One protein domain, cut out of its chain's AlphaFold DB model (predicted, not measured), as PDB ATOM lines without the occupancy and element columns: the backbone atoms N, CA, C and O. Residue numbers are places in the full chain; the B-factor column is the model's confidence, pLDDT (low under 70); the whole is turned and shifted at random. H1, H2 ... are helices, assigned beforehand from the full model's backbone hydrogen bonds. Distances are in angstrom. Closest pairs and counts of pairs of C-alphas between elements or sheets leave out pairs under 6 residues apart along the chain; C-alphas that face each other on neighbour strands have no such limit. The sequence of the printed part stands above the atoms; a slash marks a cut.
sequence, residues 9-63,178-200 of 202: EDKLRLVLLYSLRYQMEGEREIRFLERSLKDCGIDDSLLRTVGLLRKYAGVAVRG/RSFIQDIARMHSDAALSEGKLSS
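What this domain is: This is residues 9 to 63 and 178 to 200 of the 202 residues of the protein "Hypothetical protein" of Hanusia phi (UniProt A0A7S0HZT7). Three helices, H1, H2 and H3, stand side by side in a small up-and-down bundle, their centres making a triangle, and a longer fourth helix, H4, crosses H3 nearly at right angles. H4 packs on H3 with residues 181 to 188, and beyond them residues 189 to 200, of which 189 to 198 belong to H4, stick out as a free arm. The printed part has 78 residues, with four named helices in the order H1, H2, H3, H4 and no named strand, and its class is all helix. It is only just compact, close to loose, with a radius of gyration of the C-alphas of 13.5 A and spans of 39 by 31 by 22 A.

Where its parts are: H1 is residues 9 to 21, beginning at C-alpha 9 at (115.509, 82.982, 75.752) and 18.5 A from first to last C-alpha. H2, residues 27 to 39, is also 18.5 A long. H3, residues 44 to 57, is 20.2 A long and ends at C-alpha 57 at (134.495, 83.216, 80.079). After the cut comes H4, residues 178 to 198, the longest helix at 31.3 A, which ends at C-alpha 198 at (142.537, 59.578, 76.169).

How they stand to each other: H1, H2 and H3 form a bundle that is up and down, each helix running against the one before it in the chain. H1 and H2 are a helical hairpin and touch at a shallow tilt of 10 degrees, opposite ways; their closest C-alphas, those of Ser 19 and Ile 30, are 6.2 A apart. H2 and H3 are a second helical hairpin, at a shallow tilt of 27 degrees, opposite ways. H2 touches H3 with residues 34 to 38 alone, and the closest C-alphas, of Glu 34 and Leu 47, are 6.9 A apart. H1 and H3 touch at a shallow tilt of 30 degrees, the same way, with the C-alphas of Leu 16 and Val 50 closest at 5.7 A. H3 is the hub, touching the three other helices. H4 touches H3 about perpendicular, at 80 degrees, with the C-alphas of Thr 49 and Ala 185 closest at 6.3 A. H4 is apart from H1 and from H2. In H1, H2 and H4 every O i to N i+4 pair is within hydrogen-bond range; in H3 7 of 10 are.

The domain as a whole: The two C-alphas farthest apart are those of Asp 10 and Ser 200, at 40.8 A. Without residues 189 to 200 the body spans 35 by 28 by 17 A. Residues 64 to 177 are not printed, and C-alphas 63 and 178 are 24.6 A apart across this cut. The links from H1 to H2 and from H2 to H3 are tight. The mean pLDDT of the printed part is 84.6; residue 63 and residues 190 to 200 are under 70.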
ATOM      1  N   GLU A   9     114.187  82.672  76.288       90.25
ATOM      2  CA  GLU A   9     115.509  82.982  75.752       90.25
ATOM      3  C   GLU A   9     116.058  84.291  76.338       90.25
ATOM      4  O   GLU A   9     117.217  84.345  76.740       90.25
ATOM      5  N   ASP A  10     115.229  85.330  76.472       92.00
ATOM      6  CA  ASP A  10     115.634  86.593  77.100       92.00
ATOM      7  C   ASP A  10     115.869  86.448  78.603       92.00
ATOM      8  O   ASP A  10     116.839  86.991  79.137       92.00
ATOM      9  N   LYS A  11     115.046  85.645  79.290       93.81
ATOM     10  CA  LYS A  11     115.284  85.299  80.698       93.81
ATOM     11  C   LYS A  11     116.636  84.603  80.864       93.81
ATOM     12  O   LYS A  11     117.409  84.987  81.741       93.81
ATOM     13  N   LEU A  12     116.962  83.644  79.993       93.12
ATOM     14  CA  LEU A  12     118.274  82.994  79.978       93.12
ATOM     15  C   LEU A  12     119.397  84.008  79.742       93.12
ATOM     16  O   LEU A  12     120.369  84.010  80.490       93.12
ATOM     17  N   ARG A  13     119.262  84.900  78.753       92.94
ATOM     18  CA  ARG A  13     120.263  85.943  78.452       92.94
ATOM     19  C   ARG A  13     120.577  86.805  79.672       92.94
ATOM     20  O   ARG A  13     121.749  87.054  79.956       92.94
ATOM     21  N   LEU A  14     119.553  87.215  80.419       92.69
ATOM     22  CA  LEU A  14     119.724  87.989  81.650       92.69
ATOM     23  C   LEU A  14     120.487  87.204  82.720       92.69
ATOM     24  O   LEU A  14     121.403  87.749  83.336       92.69
ATOM     25  N   VAL A  15     120.161  85.924  82.914       93.81
ATOM     26  CA  VAL A  15     120.869  85.066  83.876       93.81
ATOM     27  C   VAL A  15     122.314  84.815  83.446       93.81
ATOM     28  O   VAL A  15     123.210  84.898  84.282       93.81
ATOM     29  N   LEU A  16     122.581  84.608  82.152       93.00
ATOM     30  CA  LEU A  16     123.943  84.482  81.619       93.00
ATOM     31  C   LEU A  16     124.776  85.740  81.912       93.00
ATOM     32  O   LEU A  16     125.868  85.636  82.473       93.00
ATOM     33  N   LEU A  17     124.248  86.932  81.615       90.81
ATOM     34  CA  LEU A  17     124.918  88.203  81.918       90.81
ATOM     35  C   LEU A  17     125.152  88.389  83.422       90.81
ATOM     36  O   LEU A  17     126.253  88.761  83.838       90.81
ATOM     37  N   TYR A  18     124.137  88.098  84.237       91.19
ATOM     38  CA  TYR A  18     124.234  88.175  85.692       91.19
ATOM     39  C   TYR A  18     125.324  87.236  86.223       91.19
ATOM     40  O   TYR A  18     126.173  87.657  87.012       91.19
ATOM     41  N   SER A  19     125.362  85.998  85.723       91.38
ATOM     42  CA  SER A  19     126.328  84.980  86.135       91.38
ATOM     43  C   SER A  19     127.779  85.394  85.872       91.38
ATOM     44  O   SER A  19     128.651  85.141  86.701       91.38
ATOM     45  N   LEU A  20     128.044  86.102  84.767       88.12
ATOM     46  CA  LEU A  20     129.372  86.631  84.450       88.12
ATOM     47  C   LEU A  20     129.743  87.842  85.315       88.12
ATOM     48  O   LEU A  20     130.895  87.975  85.742       88.12
ATOM     49  N   ARG A  21     128.780  88.736  85.575       85.50
ATOM     50  CA  ARG A  21     128.995  89.986  86.321       85.50
ATOM     51  C   ARG A  21     129.186  89.769  87.823       85.50
ATOM     52  O   ARG A  21     129.952  90.509  88.457       85.50
ATOM     53  N   TYR A  22     128.486  88.790  88.387       85.56
ATOM     54  CA  TYR A  22     128.448  88.503  89.823       85.56
ATOM     55  C   TYR A  22     129.067  87.149  90.182       85.56
ATOM     56  O   TYR A  22     128.827  86.637  91.267       85.56
ATOM     57  N   GLN A  23     129.935  86.607  89.325       79.88
ATOM     58  CA  GLN A  23     130.563  85.292  89.502       79.88
ATOM     59  C   GLN A  23     131.243  85.054  90.868       79.88
ATOM     60  O   GLN A  23     131.331  83.915  91.305       79.88
ATOM     61  N   MET A  24     131.757  86.101  91.525       80.75
ATOM     62  CA  MET A  24     132.466  85.977  92.811       80.75
ATOM     63  C   MET A  24     131.553  86.142  94.034       80.75
ATOM     64  O   MET A  24     131.866  85.636  95.103       80.75
ATOM     65  N   GLU A  25     130.451  86.880  93.893       82.50
ATOM     66  CA  GLU A  25     129.659  87.398  95.023       82.50
ATOM     67  C   GLU A  25     128.198  86.918  94.986       82.50
ATOM     68  O   GLU A  25     127.508  87.009  95.991       82.50
ATOM     69  N   GLY A  26     127.723  86.402  93.847       82.81
ATOM     70  CA  GLY A  26     126.310  86.115  93.580       82.81
ATOM     71  C   GLY A  26     125.973  84.635  93.403       82.81
ATOM     72  O   GLY A  26     124.998  84.315  92.734       82.81
ATOM     73  N   GLU A  27     126.772  83.701  93.929       87.94
ATOM     74  CA  GLU A  27     126.541  82.257  93.721       87.94
ATOM     75  C   GLU A  27     125.189  81.770  94.254       87.94
ATOM     76  O   GLU A  27     124.579  80.864  93.683       87.94
ATOM     77  N   ARG A  28     124.715  82.339  95.368       92.12
ATOM     78  CA  ARG A  28     123.416  81.974  95.948       92.12
ATOM     79  C   ARG A  28     122.286  82.407  95.016       92.12
ATOM     80  O   ARG A  28     121.389  81.614  94.738       92.12
ATOM     81  N   GLU A  29     122.368  83.631  94.516       92.69
ATOM     82  CA  GLU A  29     121.400  84.264  93.629       92.69
ATOM     83  C   GLU A  29     121.407  83.595  92.254       92.69
ATOM     84  O   GLU A  29     120.344  83.314  91.714       92.69
ATOM     85  N   ILE A  30     122.580  83.251  91.716       92.31
ATOM     86  CA  ILE A  30     122.706  82.504  90.455       92.31
ATOM     87  C   ILE A  30     121.992  81.154  90.567       92.31
ATOM     88  O   ILE A  30     121.166  80.840  89.715       92.31
ATOM     89  N   ARG A  31     122.227  80.386  91.641       92.81
ATOM     90  CA  ARG A  31     121.532  79.103  91.854       92.81
ATOM     91  C   ARG A  31     120.022  79.268  91.991       92.81
ATOM     92  O   ARG A  31     119.267  78.409  91.543       92.81
ATOM     93  N   PHE A  32     119.573  80.345  92.632       93.81
ATOM     94  CA  PHE A  32     118.151  80.665  92.710       93.81
ATOM     95  C   PHE A  32     117.574  80.955  91.316       93.81
ATOM     96  O   PHE A  32     116.578  80.348  90.937       93.81
ATOM     97  N   LEU A  33     118.244  81.798  90.526       93.88
ATOM     98  CA  LEU A  33     117.841  82.129  89.159       93.88
ATOM     99  C   LEU A  33     117.818  80.900  88.237       93.88
ATOM    100  O   LEU A  33     116.902  80.777  87.429       93.88
ATOM    101  N   GLU A  34     118.776  79.981  88.369       93.69
ATOM    102  CA  GLU A  34     118.789  78.714  87.626       93.69
ATOM    103  C   GLU A  34     117.561  77.853  87.948       93.69
ATOM    104  O   GLU A  34     116.913  77.341  87.034       93.69
ATOM    105  N   ARG A  35     117.194  77.736  89.231       94.19
ATOM    106  CA  ARG A  35     115.968  77.034  89.646       94.19
ATOM    107  C   ARG A  35     114.722  77.720  89.093       94.19
ATOM    108  O   ARG A  35     113.911  77.055  88.466       94.19
ATOM    109  N   SER A  36     114.622  79.046  89.207       93.50
ATOM    110  CA  SER A  36     113.479  79.787  88.658       93.50
ATOM    111  C   SER A  36     113.353  79.647  87.138       93.50
ATOM    112  O   SER A  36     112.242  79.619  86.617       93.50
ATOM    113  N   LEU A  37     114.470  79.568  86.404       93.00
ATOM    114  CA  LEU A  37     114.441  79.298  84.964       93.00
ATOM    115  C   LEU A  37     113.936  77.885  84.664       93.00
ATOM    116  O   LEU A  37     113.163  77.707  83.722       93.00
ATOM    117  N   LYS A  38     114.353  76.899  85.467       93.56
ATOM    118  CA  LYS A  38     113.871  75.520  85.364       93.56
ATOM    119  C   LYS A  38     112.367  75.430  85.616       93.56
ATOM    120  O   LYS A  38     111.666  74.812  84.823       93.56
ATOM    121  N   ASP A  39     111.871  76.122  86.637       92.56
ATOM    122  CA  ASP A  39     110.440  76.183  86.959       92.56
ATOM    123  C   ASP A  39     109.622  76.856  85.842       92.56
ATOM    124  O   ASP A  39     108.457  76.532  85.629       92.56
ATOM    125  N   CYS A  40     110.244  77.751  85.066       90.44
ATOM    126  CA  CYS A  40     109.641  78.351  83.872       90.44
ATOM    127  C   CYS A  40     109.661  77.436  82.633       90.44
ATOM    128  O   CYS A  40     109.201  77.856  81.571       90.44
ATOM    129  N   GLY A  41     110.202  76.217  82.732       91.06
ATOM    130  CA  GLY A  41     110.225  75.237  81.646       91.06
ATOM    131  C   GLY A  41     111.376  75.404  80.654       91.06
ATOM    132  O   GLY A  41     111.247  74.986  79.503       91.06
ATOM    133  N   ILE A  42     112.496  76.023  81.053       92.81
ATOM    134  CA  ILE A  42     113.687  76.029  80.197       92.81
ATOM    135  C   ILE A  42     114.271  74.614  80.080       92.81
ATOM    136  O   ILE A  42     114.326  73.871  81.059       92.81
ATOM    137  N   ASP A  43     114.745  74.256  78.888       90.75
ATOM    138  CA  ASP A  43     115.393  72.966  78.661       90.75
ATOM    139  C   ASP A  43     116.690  72.828  79.481       90.75
ATOM    140  O   ASP A  43     117.494  73.766  79.571       90.75
ATOM    141  N   ASP A  44     116.931  71.637  80.039       89.44
ATOM    142  CA  ASP A  44     118.112  71.363  80.865       89.44
ATOM    143  C   ASP A  44     119.423  71.589  80.082       89.44
ATOM    144  O   ASP A  44     120.431  71.985  80.668       89.44
ATOM    145  N   SER A  45     119.442  71.388  78.758       87.62
ATOM    146  CA  SER A  45     120.610  71.692  77.919       87.62
ATOM    147  C   SER A  45     120.906  73.179  77.837       87.62
ATOM    148  O   SER A  45     122.071  73.578  77.893       87.62
ATOM    149  N   LEU A  46     119.874  74.011  77.732       88.12
ATOM    150  CA  LEU A  46     120.042  75.461  77.750       88.12
ATOM    151  C   LEU A  46     120.467  75.941  79.139       88.12
ATOM    152  O   LEU A  46     121.389  76.751  79.234       88.12
ATOM    153  N   LEU A  47     119.885  75.382  80.205       91.38
ATOM    154  CA  LEU A  47     120.245  75.713  81.585       91.38
ATOM    155  C   LEU A  47     121.717  75.399  81.890       91.38
ATOM    156  O   LEU A  47     122.415  76.226  82.479       91.38
ATOM    157  N   ARG A  48     122.233  74.257  81.406       91.94
ATOM    158  CA  ARG A  48     123.660  73.901  81.529       91.94
ATOM    159  C   ARG A  48     124.590  74.971  80.958       91.94
ATOM    160  O   ARG A  48     125.704  75.125  81.460       91.94
ATOM    161  N   THR A  49     124.140  75.744  79.968       91.69
ATOM    162  CA  THR A  49     124.952  76.802  79.349       91.69
ATOM    163  C   THR A  49     125.399  77.861  80.356       91.69
ATOM    164  O   THR A  49     126.463  78.439  80.170       91.69
ATOM    165  N   VAL A  50     124.669  78.082  81.457       92.62
ATOM    166  CA  VAL A  50     125.101  79.009  82.519       92.62
ATOM    167  C   VAL A  50     126.440  78.569  83.116       92.62
ATOM    168  O   VAL A  50     127.393  79.348  83.169       92.62
ATOM    169  N   GLY A  51     126.554  77.294  83.489       91.12
ATOM    170  CA  GLY A  51     127.800  76.726  83.995       91.12
ATOM    171  C   GLY A  51     128.903  76.678  82.935       91.12
ATOM    172  O   GLY A  51     130.052  77.011  83.230       91.12
ATOM    173  N   LEU A  52     128.562  76.312  81.695       92.00
ATOM    174  CA  LEU A  52     129.526  76.249  80.589       92.00
ATOM    175  C   LEU A  52     130.099  77.629  80.245       92.00
ATOM    176  O   LEU A  52     131.311  77.785  80.121       92.00
ATOM    177  N   LEU A  53     129.252  78.657  80.186       91.50
ATOM    178  CA  LEU A  53     129.675  80.034  79.944       91.50
ATOM    179  C   LEU A  53     130.645  80.515  81.029       91.50
ATOM    180  O   LEU A  53     131.627  81.185  80.720       91.50
ATOM    181  N   ARG A  54     130.412  80.154  82.296       89.56
ATOM    182  CA  ARG A  54     131.318  80.496  83.403       89.56
ATOM    183  C   ARG A  54     132.656  79.765  83.332       89.56
ATOM    184  O   ARG A  54     133.655  80.329  83.771       89.56
ATOM    185  N   LYS A  55     132.691  78.541  82.798       89.25
ATOM    186  CA  LYS A  55     133.945  77.821  82.522       89.25
ATOM    187  C   LYS A  55     134.705  78.463  81.362       89.25
ATOM    188  O   LYS A  55     135.910  78.648  81.465       89.25
ATOM    189  N   TYR A  56     133.994  78.856  80.308       88.50
ATOM    190  CA  TYR A  56     134.576  79.471  79.118       88.50
ATOM    191  C   TYR A  56     135.081  80.909  79.350       88.50
ATOM    192  O   TYR A  56     136.209  81.239  79.002       88.50
ATOM    193  N   ALA A  57     134.260  81.770  79.959       87.31
ATOM    194  CA  ALA A  57     134.495  83.216  80.079       87.31
ATOM    195  C   ALA A  57     134.611  83.704  81.539       87.31
ATOM    196  O   ALA A  57     134.440  84.894  81.841       87.31
ATOM    197  N   GLY A  58     134.874  82.786  82.470       84.81
ATOM    198  CA  GLY A  58     134.996  83.093  83.890       84.81
ATOM    199  C   GLY A  58     136.214  83.949  84.235       84.81
ATOM    200  O   GLY A  58     137.184  84.009  83.483       84.81
ATOM    201  N   VAL A  59     136.186  84.579  85.414       82.25
ATOM    202  CA  VAL A  59     137.282  85.418  85.949       82.25
ATOM    203  C   VAL A  59     138.640  84.709  85.912       82.25
ATOM    204  O   VAL A  59     139.635  85.348  85.601       82.25
ATOM    205  N   ALA A  60     138.675  83.407  86.207       79.75
ATOM    206  CA  ALA A  60     139.911  82.626  86.266       79.75
ATOM    207  C   ALA A  60     140.547  82.358  84.891       79.75
ATOM    208  O   ALA A  60     141.744  82.111  84.815       79.75
ATOM    209  N   VAL A  61     139.749  82.386  83.819       80.19
ATOM    210  CA  VAL A  61     140.191  82.042  82.457       80.19
ATOM    211  C   VAL A  61     140.372  83.295  81.602       80.19
ATOM    212  O   VAL A  61     141.229  83.339  80.721       80.19
ATOM    213  N   ARG A  62     139.589  84.350  81.855       78.81
ATOM    214  CA  ARG A  62     139.656  85.583  81.067       78.81
ATOM    215  C   ARG A  62     140.912  86.393  81.400       78.81
ATOM    216  O   ARG A  62     141.160  86.738  82.549       78.81
ATOM    217  N   GLY A  63     141.656  86.785  80.364       69.69
ATOM    218  CA  GLY A  63     142.880  87.582  80.512       69.69
ATOM    219  C   GLY A  63     142.661  89.057  80.875       69.69
ATOM    220  O   GLY A  63     143.612  89.744  81.231       69.69
ATOM    221  N   ARG A 178     121.880  83.221  69.935       92.44
ATOM    222  CA  ARG A 178     121.489  81.816  69.762       92.44
ATOM    223  C   ARG A 178     122.656  80.973  69.256       92.44
ATOM    224  O   ARG A 178     122.954  79.935  69.839       92.44
ATOM    225  N   SER A 179     123.331  81.430  68.203       94.44
ATOM    226  CA  SER A 179     124.479  80.720  67.631       94.44
ATOM    227  C   SER A 179     125.654  80.631  68.610       94.44
ATOM    228  O   SER A 179     126.300  79.595  68.671       94.44
ATOM    229  N   PHE A 180     125.882  81.668  69.422       94.25
ATOM    230  CA  PHE A 180     126.935  81.681  70.438       94.25
ATOM    231  C   PHE A 180     126.657  80.689  71.577       94.25
ATOM    232  O   PHE A 180     127.532  79.926  71.969       94.25
ATOM    233  N   ILE A 181     125.416  80.648  72.078       92.25
ATOM    234  CA  ILE A 181     124.979  79.677  73.098       92.25
ATOM    235  C   ILE A 181     125.145  78.241  72.587       92.25
ATOM    236  O   ILE A 181     125.634  77.375  73.311       92.25
ATOM    237  N   GLN A 182     124.764  77.989  71.333       91.50
ATOM    238  CA  GLN A 182     124.929  76.679  70.704       91.50
ATOM    239  C   GLN A 182     126.403  76.290  70.549       91.50
ATOM    240  O   GLN A 182     126.741  75.129  70.762       91.50
ATOM    241  N   ASP A 183     127.270  77.242  70.204       91.81
ATOM    242  CA  ASP A 183     128.705  77.002  70.053       91.81
ATOM    243  C   ASP A 183     129.361  76.620  71.390       91.81
ATOM    244  O   ASP A 183     130.042  75.600  71.480       91.81
ATOM    245  N   ILE A 184     129.025  77.335  72.472       90.69
ATOM    246  CA  ILE A 184     129.471  76.994  73.836       90.69
ATOM    247  C   ILE A 184     129.030  75.581  74.232       90.69
ATOM    248  O   ILE A 184     129.804  74.829  74.831       90.69
ATOM    249  N   ALA A 185     127.786  75.212  73.916       88.44
ATOM    250  CA  ALA A 185     127.271  73.883  74.227       88.44
ATOM    251  C   ALA A 185     128.041  72.778  73.478       88.44
ATOM    252  O   ALA A 185     128.349  71.747  74.077       88.44
ATOM    253  N   ARG A 186     128.397  73.009  72.206       87.06
ATOM    254  CA  ARG A 186     129.160  72.064  71.368       87.06
ATOM    255  C   ARG A 186     130.608  71.902  71.815       87.06
ATOM    256  O   ARG A 186     131.093  70.785  71.939       87.06
ATOM    257  N   MET A 187     131.288  73.001  72.134       81.00
ATOM    258  CA  MET A 187     132.675  72.955  72.609       81.00
ATOM    259  C   MET A 187     132.848  72.032  73.819       81.00
ATOM    260  O   MET A 187     133.842  71.320  73.934       81.00
ATOM    261  N   HIS A 188     131.868  72.022  74.724       74.12
ATOM    262  CA  HIS A 188     131.922  71.177  75.910       74.12
ATOM    263  C   HIS A 188     131.492  69.728  75.666       74.12
ATOM    264  O   HIS A 188     131.992  68.852  76.372       74.12
ATOM    265  N   SER A 189     130.621  69.445  74.689       75.56
ATOM    266  CA  SER A 189     130.369  68.057  74.281       75.56
ATOM    267  C   SER A 189     131.606  67.440  73.635       75.56
ATOM    268  O   SER A 189     131.958  66.305  73.945       75.56
ATOM    269  N   ASP A 190     132.308  68.210  72.804       68.44
ATOM    270  CA  ASP A 190     133.491  67.736  72.087       68.44
ATOM    271  C   ASP A 190     134.694  67.571  73.026       68.44
ATOM    272  O   ASP A 190     135.432  66.593  72.907       68.44
ATOM    273  N   ALA A 191     134.849  68.460  74.014       63.22
ATOM    274  CA  ALA A 191     135.851  68.313  75.072       63.22
ATOM    275  C   ALA A 191     135.614  67.062  75.941       63.22
ATOM    276  O   ALA A 191     136.555  66.346  76.266       63.22
ATOM    277  N   ALA A 192     134.358  66.744  76.276       61.78
ATOM    278  CA  ALA A 192     134.042  65.523  77.021       61.78
ATOM    279  C   ALA A 192     134.333  64.247  76.203       61.78
ATOM    280  O   ALA A 192     134.766  63.230  76.747       61.78
ATOM    281  N   LEU A 193     134.122  64.301  74.884       61.19
ATOM    282  CA  LEU A 193     134.415  63.201  73.961       61.19
ATOM    283  C   LEU A 193     135.920  63.003  73.726       61.19
ATOM    284  O   LEU A 193     136.349  61.869  73.503       61.19
ATOM    285  N   SER A 194     136.725  64.070  73.755       61.66
ATOM    286  CA  SER A 194     138.181  63.965  73.621       61.66
ATOM    287  C   SER A 194     138.837  63.432  74.897       61.66
ATOM    288  O   SER A 194     139.684  62.547  74.801       61.66
ATOM    289  N   GLU A 195     138.397  63.864  76.084       59.34
ATOM    290  CA  GLU A 195     138.900  63.350  77.368       59.34
ATOM    291  C   GLU A 195     138.592  61.852  77.560       59.34
ATOM    292  O   GLU A 195     139.462  61.086  77.977       59.34
ATOM    293  N   GLY A 196     137.399  61.390  77.161       56.25
ATOM    294  CA  GLY A 196     137.037  59.967  77.219       56.25
ATOM    295  C   GLY A 196     137.860  59.062  76.287       56.25
ATOM    296  O   GLY A 196     138.048  57.879  76.579       56.25
ATOM    297  N   LYS A 197     138.397  59.610  75.188       53.38
ATOM    298  CA  LYS A 197     139.276  58.880  74.256       53.38
ATOM    299  C   LYS A 197     140.721  58.771  74.739       53.38
ATOM    300  O   LYS A 197     141.394  57.819  74.362       53.38
ATOM    301  N   LEU A 198     141.205  59.704  75.563       48.50
ATOM    302  CA  LEU A 198     142.537  59.578  76.169       48.50
ATOM    303  C   LEU A 198     142.555  58.560  77.320       48.50
ATOM    304  O   LEU A 198     143.543  57.859  77.482       48.50
ATOM    305  N   SER A 199     141.452  58.420  78.062       51.28
ATOM    306  CA  SER A 199     141.325  57.452  79.168       51.28
ATOM    307  C   SER A 199     141.173  55.986  78.728       51.28
ATOM    308  O   SER A 199     141.211  55.101  79.574       51.28
ATOM    309  N   SER A 200     140.937  55.713  77.442       52.19
ATOM    310  CA  SER A 200     140.687  54.358  76.914       52.19
ATOM    311  C   SER A 200     141.901  53.740  76.202       52.19
ATOM    312  O   SER A 200     141.784  52.679  75.591       52.19
TER     313      SER A 200